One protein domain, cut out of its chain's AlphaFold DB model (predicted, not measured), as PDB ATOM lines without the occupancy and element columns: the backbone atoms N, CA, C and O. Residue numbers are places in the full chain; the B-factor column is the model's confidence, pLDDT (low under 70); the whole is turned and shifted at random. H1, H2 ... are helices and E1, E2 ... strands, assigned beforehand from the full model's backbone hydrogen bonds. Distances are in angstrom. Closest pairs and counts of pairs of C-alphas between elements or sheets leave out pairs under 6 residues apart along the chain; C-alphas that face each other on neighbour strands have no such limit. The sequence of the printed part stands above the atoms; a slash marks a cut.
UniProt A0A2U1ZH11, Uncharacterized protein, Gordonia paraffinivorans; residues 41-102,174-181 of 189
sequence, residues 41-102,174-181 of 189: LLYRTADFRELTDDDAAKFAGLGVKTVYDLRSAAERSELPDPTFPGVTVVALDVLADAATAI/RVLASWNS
ATOM      1  N   LEU A  41     199.327 229.129  82.683       88.88
ATOM      2  CA  LEU A  41     198.715 229.889  83.782       88.88
ATOM      3  C   LEU A  41     198.327 229.019  84.969       88.88
ATOM      4  O   LEU A  41     198.412 229.479  86.104       88.88
ATOM      5  N   LEU A  42     197.877 227.796  84.715       89.62
ATOM      6  CA  LEU A  42     197.371 226.915  85.748       89.62
ATOM      7  C   LEU A  42     197.935 225.523  85.522       89.62
ATOM      8  O   LEU A  42     197.730 224.925  84.468       89.62
ATOM      9  N   TYR A  43     198.608 225.019  86.539       90.25
ATOM     10  CA  TYR A  43     199.183 223.691  86.548       90.25
ATOM     11  C   TYR A  43     198.505 222.850  87.632       90.25
ATOM     12  O   TYR A  43     197.965 223.372  88.611       90.25
ATOM     13  N   ARG A  44     198.545 221.532  87.472       91.06
ATOM     14  CA  ARG A  44     198.152 220.570  88.507       91.06
ATOM     15  C   ARG A  44     199.262 219.550  88.676       91.06
ATOM     16  O   ARG A  44     199.766 219.100  87.659       91.06
ATOM     17  N   THR A  45     199.587 219.163  89.904       91.50
ATOM     18  CA  THR A  45     200.505 218.054  90.226       91.50
ATOM     19  C   THR A  45     199.912 217.191  91.342       91.50
ATOM     20  O   THR A  45     198.894 217.571  91.915       91.50
ATOM     21  N   ALA A  46     200.471 216.013  91.616       87.25
ATOM     22  CA  ALA A  46     200.033 215.208  92.754       87.25
ATOM     23  C   ALA A  46     200.704 215.669  94.053       87.25
ATOM     24  O   ALA A  46     200.006 216.037  94.991       87.25
ATOM     25  N   ASP A  47     202.032 215.735  94.081       84.44
ATOM     26  CA  ASP A  47     202.826 216.216  95.215       84.44
ATOM     27  C   ASP A  47     204.219 216.682  94.739       84.44
ATOM     28  O   ASP A  47     204.534 216.572  93.551       84.44
ATOM     29  N   PHE A  48     205.027 217.233  95.652       88.00
ATOM     30  CA  PHE A  48     206.384 217.728  95.374       88.00
ATOM     31  C   PHE A  48     207.497 216.867  95.987       88.00
ATOM     32  O   PHE A  48     208.645 217.306  96.033       88.00
ATOM     33  N   ARG A  49     207.183 215.669  96.492       81.00
ATOM     34  CA  ARG A  49     208.102 214.905  97.359       81.00
ATOM     35  C   ARG A  49     209.350 214.427  96.631       81.00
ATOM     36  O   ARG A  49     210.432 214.430  97.200       81.00
ATOM     37  N   GLU A  50     209.181 214.039  95.375       83.56
ATOM     38  CA  GLU A  50     210.250 213.476  94.548       83.56
ATOM     39  C   GLU A  50     210.994 214.549  93.739       83.56
ATOM     40  O   GLU A  50     211.808 214.203  92.885       83.56
ATOM     41  N   LEU A  51     210.712 215.843  93.965       88.44
ATOM     42  CA  LEU A  51     211.308 216.930  93.189       88.44
ATOM     43  C   LEU A  51     212.833 216.927  93.343       88.44
ATOM     44  O   LEU A  51     213.363 217.238  94.407       88.44
ATOM     45  N   THR A  52     213.528 216.616  92.253       88.56
ATOM     46  CA  THR A  52     214.991 216.624  92.205       88.56
ATOM     47  C   THR A  52     215.523 218.037  91.978       88.56
ATOM     48  O   THR A  52     214.839 218.883  91.396       88.56
ATOM     49  N   ASP A  53     216.772 218.292  92.372       86.06
ATOM     50  CA  ASP A  53     217.423 219.595  92.168       86.06
ATOM     51  C   ASP A  53     217.483 219.996  90.680       86.06
ATOM     52  O   ASP A  53     217.219 221.149  90.325       86.06
ATOM     53  N   ASP A  54     217.738 219.031  89.791       86.75
ATOM     54  CA  ASP A  54     217.770 219.245  88.336       86.75
ATOM     55  C   ASP A  54     216.411 219.703  87.784       86.75
ATOM     56  O   ASP A  54     216.321 220.549  86.886       86.75
ATOM     57  N   ASP A  55     215.327 219.152  88.324       90.12
ATOM     58  CA  ASP A  55     213.970 219.494  87.922       90.12
ATOM     59  C   ASP A  55     213.435 220.735  88.649       90.12
ATOM     60  O   ASP A  55     212.555 221.420  88.117       90.12
ATOM     61  N   ALA A  56     214.005 221.107  89.799       88.19
ATOM     62  CA  ALA A  56     213.674 222.340  90.506       88.19
ATOM     63  C   ALA A  56     213.969 223.583  89.647       88.19
ATOM     64  O   ALA A  56     213.173 224.527  89.621       88.19
ATOM     65  N   ALA A  57     215.051 223.568  88.860       88.19
ATOM     66  CA  ALA A  57     215.351 224.634  87.903       88.19
ATOM     67  C   ALA A  57     214.297 224.729  86.783       88.19
ATOM     68  O   ALA A  57     213.859 225.825  86.416       88.19
ATOM     69  N   LYS A  58     213.827 223.584  86.270       89.19
ATOM     70  CA  LYS A  58     212.750 223.535  85.265       89.19
ATOM     71  C   LYS A  58     211.431 224.034  85.851       89.19
ATOM     72  O   LYS A  58     210.724 224.804  85.200       89.19
ATOM     73  N   PHE A  59     211.130 223.655  87.092       89.38
ATOM     74  CA  PHE A  59     209.969 224.139  87.830       89.38
ATOM     75  C   PHE A  59     210.019 225.659  88.033       89.38
ATOM     76  O   PHE A  59     209.041 226.353  87.751       89.38
ATOM     77  N   ALA A  60     211.175 226.206  88.420       88.81
ATOM     78  CA  ALA A  60     211.380 227.650  88.518       88.81
ATOM     79  C   ALA A  60     211.165 228.357  87.165       88.81
ATOM     80  O   ALA A  60     210.553 229.429  87.114       88.81
ATOM     81  N   GLY A  61     211.575 227.724  86.060       89.62
ATOM     82  CA  GLY A  61     211.325 228.188  84.691       89.62
ATOM     83  C   GLY A  61     209.838 228.310  84.324       89.62
ATOM     84  O   GLY A  61     209.474 229.171  83.520       89.62
ATOM     85  N   LEU A  62     208.950 227.541  84.968       88.94
ATOM     86  CA  LEU A  62     207.496 227.695  84.807       88.94
ATOM     87  C   LEU A  62     206.977 229.013  85.398       88.94
ATOM     88  O   LEU A  62     205.863 229.435  85.086       88.94
ATOM     89  N   GLY A  63     207.753 229.698  86.243       91.19
ATOM     90  CA  GLY A  63     207.402 231.002  86.804       91.19
ATOM     91  C   GLY A  63     206.161 230.982  87.702       91.19
ATOM     92  O   GLY A  63     205.441 231.983  87.761       91.19
ATOM     93  N   VAL A  64     205.889 229.854  88.364       91.50
ATOM     94  CA  VAL A  64     204.803 229.715  89.345       91.50
ATOM     95  C   VAL A  64     204.983 230.757  90.452       91.50
ATOM     96  O   VAL A  64     206.097 231.023  90.897       91.50
ATOM     97  N   LYS A  65     203.884 231.399  90.861       93.38
ATOM     98  CA  LYS A  65     203.889 232.425  91.920       93.38
ATOM     99  C   LYS A  65     203.113 232.000  93.150       93.38
ATOM    100  O   LYS A  65     203.423 232.460  94.248       93.38
ATOM    101  N   THR A  66     202.134 231.122  92.969       93.81
ATOM    102  CA  THR A  66     201.289 230.650  94.055       93.81
ATOM    103  C   THR A  66     201.063 229.152  93.931       93.81
ATOM    104  O   THR A  66     200.680 228.663  92.865       93.81
ATOM    105  N   VAL A  67     201.276 228.445  95.035       93.38
ATOM    106  CA  VAL A  67     200.932 227.033  95.202       93.38
ATOM    107  C   VAL A  67     199.756 226.963  96.164       93.38
ATOM    108  O   VAL A  67     199.827 227.507  97.264       93.38
ATOM    109  N   TYR A  68     198.673 226.322  95.741       93.75
ATOM    110  CA  TYR A  68     197.552 225.989  96.608       93.75
ATOM    111  C   TYR A  68     197.689 224.532  97.018       93.75
ATOM    112  O   TYR A  68     197.569 223.628  96.185       93.75
ATOM    113  N   ASP A  69     197.956 224.331  98.299       90.94
ATOM    114  CA  ASP A  69     198.056 223.008  98.892       90.94
ATOM    115  C   ASP A  69     196.684 222.616  99.436       90.94
ATOM    116  O   ASP A  69     196.165 223.264 100.345       90.94
ATOM    117  N   LEU A  70     196.078 221.599  98.825       90.50
ATOM    118  CA  LEU A  70     194.730 221.143  99.162       90.50
ATOM    119  C   LEU A  70     194.726 220.027 100.215       90.50
ATOM    120  O   LEU A  70     193.656 219.556 100.605       90.50
ATOM    121  N   ARG A  71     195.915 219.590 100.645       89.06
ATOM    122  CA  ARG A  71     196.089 218.521 101.625       89.06
ATOM    123  C   ARG A  71     195.660 218.967 103.014       89.06
ATOM    124  O   ARG A  71     195.739 220.148 103.375       89.06
ATOM    125  N   SER A  72     195.281 217.985 103.821       88.88
ATOM    126  CA  SER A  72     195.001 218.206 105.230       88.88
ATOM    127  C   SER A  72     196.236 218.682 105.994       88.88
ATOM    128  O   SER A  72     197.382 218.502 105.574       88.88
ATOM    129  N   ALA A  73     196.029 219.304 107.154       88.12
ATOM    130  CA  ALA A  73     197.141 219.653 108.042       88.12
ATOM    131  C   ALA A  73     197.992 218.430 108.453       88.12
ATOM    132  O   ALA A  73     199.213 218.554 108.577       88.12
ATOM    133  N   ALA A  74     197.366 217.259 108.632       86.06
ATOM    134  CA  ALA A  74     198.055 216.018 108.986       86.06
ATOM    135  C   ALA A  74     198.975 215.540 107.854       86.06
ATOM    136  O   ALA A  74     200.169 215.361 108.082       86.06
ATOM    137  N   GLU A  75     198.458 215.449 106.625       87.88
ATOM    138  CA  GLU A  75     199.240 215.047 105.446       87.88
ATOM    139  C   GLU A  75     200.446 215.972 105.207       87.88
ATOM    140  O   GLU A  75     201.534 215.501 104.886       87.88
ATOM    141  N   ARG A  76     200.284 217.289 105.402       89.62
ATOM    142  CA  ARG A  76     201.386 218.263 105.270       89.62
ATOM    143  C   ARG A  76     202.446 218.134 106.359       89.62
ATOM    144  O   ARG A  76     203.603 218.461 106.115       89.62
ATOM    145  N   SER A  77     202.052 217.710 107.558       88.31
ATOM    146  CA  SER A  77     202.986 217.510 108.671       88.31
ATOM    147  C   SER A  77     203.770 216.210 108.511       88.31
ATOM    148  O   SER A  77     204.949 216.163 108.843       88.31
ATOM    149  N   GLU A  78     203.117 215.168 107.995       88.31
ATOM    150  CA  GLU A  78     203.738 213.872 107.719       88.31
ATOM    151  C   GLU A  78     204.700 213.947 106.526       88.31
ATOM    152  O   GLU A  78     205.790 213.379 106.569       88.31
ATOM    153  N   LEU A  79     204.315 214.679 105.475       85.44
ATOM    154  CA  LEU A  79     205.073 214.800 104.230       85.44
ATOM    155  C   LEU A  79     205.199 216.280 103.820       85.44
ATOM    156  O   LEU A  79     204.421 216.756 102.983       85.44
ATOM    157  N   PRO A  80     206.158 217.023 104.402       87.50
ATOM    158  CA  PRO A  80     206.348 218.437 104.099       87.50
ATOM    159  C   PRO A  80     206.898 218.651 102.683       87.50
ATOM    160  O   PRO A  80     207.780 217.925 102.225       87.50
ATOM    161  N   ASP A  81     206.400 219.687 102.006       88.62
ATOM    162  CA  ASP A  81     206.922 220.106 100.701       88.62
ATOM    163  C   ASP A  81     208.244 220.886 100.842       88.62
ATOM    164  O   ASP A  81     208.474 221.553 101.860       88.62
ATOM    165  N   PRO A  82     209.097 220.886  99.801       87.75
ATOM    166  CA  PRO A  82     210.261 221.759  99.745       87.75
ATOM    167  C   PRO A  82     209.863 223.242  99.722       87.75
ATOM    168  O   PRO A  82     208.783 223.637  99.279       87.75
ATOM    169  N   THR A  83     210.774 224.102 100.185       86.00
ATOM    170  CA  THR A  83     210.558 225.555 100.168       86.00
ATOM    171  C   THR A  83     210.923 226.142  98.808       86.00
ATOM    172  O   THR A  83     212.030 225.945  98.314       86.00
ATOM    173  N   PHE A  84     210.018 226.936  98.235       85.50
ATOM    174  CA  PHE A  84     210.211 227.597  96.946       85.50
ATOM    175  C   PHE A  84     210.425 229.112  97.123       85.50
ATOM    176  O   PHE A  84     209.483 229.829  97.484       85.50
ATOM    177  N   PRO A  85     211.628 229.651  96.850       86.44
ATOM    178  CA  PRO A  85     211.891 231.082  96.976       86.44
ATOM    179  C   PRO A  85     210.969 231.936  96.093       86.44
ATOM    180  O   PRO A  85     210.843 231.714  94.890       86.44
ATOM    181  N   GLY A  86     210.335 232.951  96.685       88.38
ATOM    182  CA  GLY A  86     209.467 233.885  95.956       88.38
ATOM    183  C   GLY A  86     208.118 233.306  95.508       88.38
ATOM    184  O   GLY A  86     207.416 233.955  94.725       88.38
ATOM    185  N   VAL A  87     207.748 232.121  96.000       93.25
ATOM    186  CA  VAL A  87     206.438 231.496  95.795       93.25
ATOM    187  C   VAL A  87     205.630 231.598  97.083       93.25
ATOM    188  O   VAL A  87     206.128 231.340  98.173       93.25
ATOM    189  N   THR A  88     204.363 231.985  96.965       94.19
ATOM    190  CA  THR A  88     203.425 231.986  98.093       94.19
ATOM    191  C   THR A  88     202.706 230.646  98.164       94.19
ATOM    192  O   THR A  88     202.065 230.250  97.191       94.19
ATOM    193  N   VAL A  89     202.773 229.966  99.308       92.12
ATOM    194  CA  VAL A  89     202.004 228.740  99.557       92.12
ATOM    195  C   VAL A  89     200.738 229.097 100.332       92.12
ATOM    196  O   VAL A  89     200.804 229.744 101.376       92.12
ATOM    197  N   VAL A  90     199.582 228.696  99.809       92.88
ATOM    198  CA  VAL A  90     198.269 228.888 100.431       92.88
ATOM    199  C   VAL A  90     197.697 227.519 100.764       92.88
ATOM    200  O   VAL A  90     197.367 226.746  99.867       92.88
ATOM    201  N   ALA A  91     197.571 227.222 102.052       90.69
ATOM    202  CA  ALA A  91     196.939 225.995 102.512       90.69
ATOM    203  C   ALA A  91     195.413 226.129 102.468       90.69
ATOM    204  O   ALA A  91     194.849 227.019 103.104       90.69
ATOM    205  N   LEU A  92     194.758 225.238 101.731       89.50
ATOM    206  CA  LEU A  92     193.309 225.123 101.617       89.50
ATOM    207  C   LEU A  92     192.914 223.687 101.959       89.50
ATOM    208  O   LEU A  92     192.621 222.890 101.074       89.50
ATOM    209  N   ASP A  93     192.935 223.360 103.249       85.50
ATOM    210  CA  ASP A  93     192.550 222.038 103.741       85.50
ATOM    211  C   ASP A  93     191.084 221.747 103.379       85.50
ATOM    212  O   ASP A  93     190.153 222.270 103.995       85.50
ATOM    213  N   VAL A  94     190.878 220.926 102.346       84.19
ATOM    214  CA  VAL A  94     189.539 220.583 101.841       84.19
ATOM    215  C   VAL A  94     188.793 219.665 102.815       84.19
ATOM    216  O   VAL A  94     187.564 219.586 102.771       84.19
ATOM    217  N   LEU A  95     189.511 218.982 103.712       76.88
ATOM    218  CA  LEU A  95     188.943 218.066 104.696       76.88
ATOM    219  C   LEU A  95     188.792 218.696 106.083       76.88
ATOM    220  O   LEU A  95     188.328 218.003 106.984       76.88
ATOM    221  N   ALA A  96     189.089 219.986 106.264       70.94
ATOM    222  CA  ALA A  96     189.014 220.655 107.565       70.94
ATOM    223  C   ALA A  96     187.654 220.454 108.266       70.94
ATOM    224  O   ALA A  96     187.608 220.112 109.446       70.94
ATOM    225  N   ASP A  97     186.551 220.564 107.518       65.12
ATOM    226  CA  ASP A  97     185.190 220.356 108.039       65.12
ATOM    227  C   ASP A  97     184.766 218.872 108.050       65.12
ATOM    228  O   ASP A  97     183.815 218.479 108.730       65.12
ATOM    229  N   ALA A  98     185.467 218.028 107.290       60.06
ATOM    230  CA  ALA A  98     185.230 216.591 107.180       60.06
ATOM    231  C   ALA A  98     186.138 215.762 108.101       60.06
ATOM    232  O   ALA A  98     186.012 214.541 108.124       60.06
ATOM    233  N   ALA A  99     187.001 216.396 108.899       57.22
ATOM    234  CA  ALA A  99     187.953 215.745 109.795       57.22
ATOM    235  C   ALA A  99     187.290 214.905 110.905       57.22
ATOM    236  O   ALA A  99     187.975 214.201 111.634       57.22
ATOM    237  N   THR A 100     185.961 214.941 111.042       55.25
ATOM    238  CA  THR A 100     185.163 214.030 111.891       55.25
ATOM    239  C   THR A 100     184.335 213.006 111.103       55.25
ATOM    240  O   THR A 100     183.653 212.169 111.695       55.25
ATOM    241  N   ALA A 101     184.350 213.055 109.771       54.50
ATOM    242  CA  ALA A 101     183.598 212.152 108.913       54.50
ATOM    243  C   ALA A 101     184.323 210.805 108.769       54.50
ATOM    244  O   ALA A 101     185.509 210.737 108.455       54.50
ATOM    245  N   ILE A 102     183.582 209.709 108.947       52.81
ATOM    246  CA  ILE A 102     184.121 208.339 108.891       52.81
ATOM    247  C   ILE A 102     184.870 208.015 107.578       52.81
ATOM    248  O   ILE A 102     185.894 207.345 107.667       52.81
ATOM    249  N   ARG A 174     200.258 232.788  88.218       55.09
ATOM    250  CA  ARG A 174     200.401 231.384  87.831       55.09
ATOM    251  C   ARG A 174     200.132 230.522  89.055       55.09
ATOM    252  O   ARG A 174     200.787 230.717  90.082       55.09
ATOM    253  N   VAL A 175     199.164 229.626  88.924       51.44
ATOM    254  CA  VAL A 175     198.569 228.858  90.017       51.44
ATOM    255  C   VAL A 175     198.901 227.379  89.847       51.44
ATOM    256  O   VAL A 175     198.832 226.858  88.737       51.44
ATOM    257  N   LEU A 176     199.256 226.699  90.933       64.25
ATOM    258  CA  LEU A 176     199.435 225.250  90.964       64.25
ATOM    259  C   LEU A 176     198.558 224.653  92.064       64.25
ATOM    260  O   LEU A 176     198.613 225.126  93.195       64.25
ATOM    261  N   ALA A 177     197.749 223.649  91.725       49.72
ATOM    262  CA  ALA A 177     196.952 222.883  92.684       49.72
ATOM    263  C   ALA A 177     197.495 221.450  92.799       49.72
ATOM    264  O   ALA A 177     197.686 220.781  91.777       49.72
ATOM    265  N   SER A 178     197.738 220.990  94.026       41.72
ATOM    266  CA  SER A 178     198.130 219.606  94.327       41.72
ATOM    267  C   SER A 178     196.904 218.775  94.735       41.72
ATOM    268  O   SER A 178     196.040 219.263  95.464       41.72
ATOM    269  N   TRP A 179     196.783 217.551  94.211       35.44
ATOM    270  CA  TRP A 179     195.716 216.589  94.537       35.44
ATOM    271  C   TRP A 179     196.339 215.223  94.812       35.44
ATOM    272  O   TRP A 179     196.944 214.649  93.907       35.44
ATOM    273  N   ASN A 180     196.124 214.667  96.003       36.06
ATOM    274  CA  ASN A 180     196.434 213.268  96.271       36.06
ATOM    275  C   ASN A 180     195.265 212.587  97.000       36.06
ATOM    276  O   ASN A 180     194.581 213.186  97.824       36.06
ATOM    277  N   SER A 181     195.007 211.333  96.652       34.88
ATOM    278  CA  SER A 181     194.190 210.392  97.421       34.88
ATOM    279  C   SER A 181     194.946 209.064  97.401       34.88
ATOM    280  O   SER A 181     195.519 208.729  96.361       34.88
TER     281      SER A 181
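What this domain is: This is residues 41 to 102 and 174 to 181 of the 189 residues of an uncharacterized protein of Gordonia paraffinivorans (UniProt A0A2U1ZH11). A small parallel sheet of four short strands, ordered E1, E4, E2, E3, has two short helices set off from it; H1 ends toward one end of the long axis and residues 92 to 102 run toward the other. The 70 printed residues hold E1, H1, E2, H2, E3, E4 along the chain, mixed in class, with under half in named elements. The whole is only just compact, close to loose (radius of gyration of the C-alphas 12.9 A), spanning 41 by 23 by 19 A.

How they stand to each other: Start at E1, residues 42 to 45, parallel to E4, residues 175 to 178, at 20 degrees; N 43 and O 175 are 2.9 A apart. E4 is parallel to E2, residues 66 to 69, at 19 degrees, with N 68 and O 176 2.8 A apart. E2 is parallel to E3, residues 88 to 91, at 21 degrees, with N 90 and O 67 2.8 A apart. H1, residues 53 to 61, and H2, residues 73 to 78, are apart and not on the sheet. E1, H1, E2 form a split strand-helix-strand unit, parallel strands joined through a helix with E4 between them; E2, H2, E3 form an unsplit one, and both crossovers are right-handed. Every O i to N i+4 pair is within hydrogen-bond range in H2, and 3 of 5 in H1.

Where its parts are: Find C-alpha 42 at (197.371, 226.915, 85.748), where E1 begins its 10.4 A. H1 covers 12.9 A, E2 9.6 A, H2 8.8 A and E3 9.9 A; E4, 10.2 A, ends at C-alpha 178 (198.130, 219.606, 94.327).

The domain as a whole: The farthest C-alphas, Gly 61 and Ile 102, are 41.5 A apart. Residues 103 to 173 are cut out, with 35.2 A between C-alphas 102 and 174. Of the links printed whole, none is long. Residues 97 to 102 and 174 to 181 have pLDDT under 70.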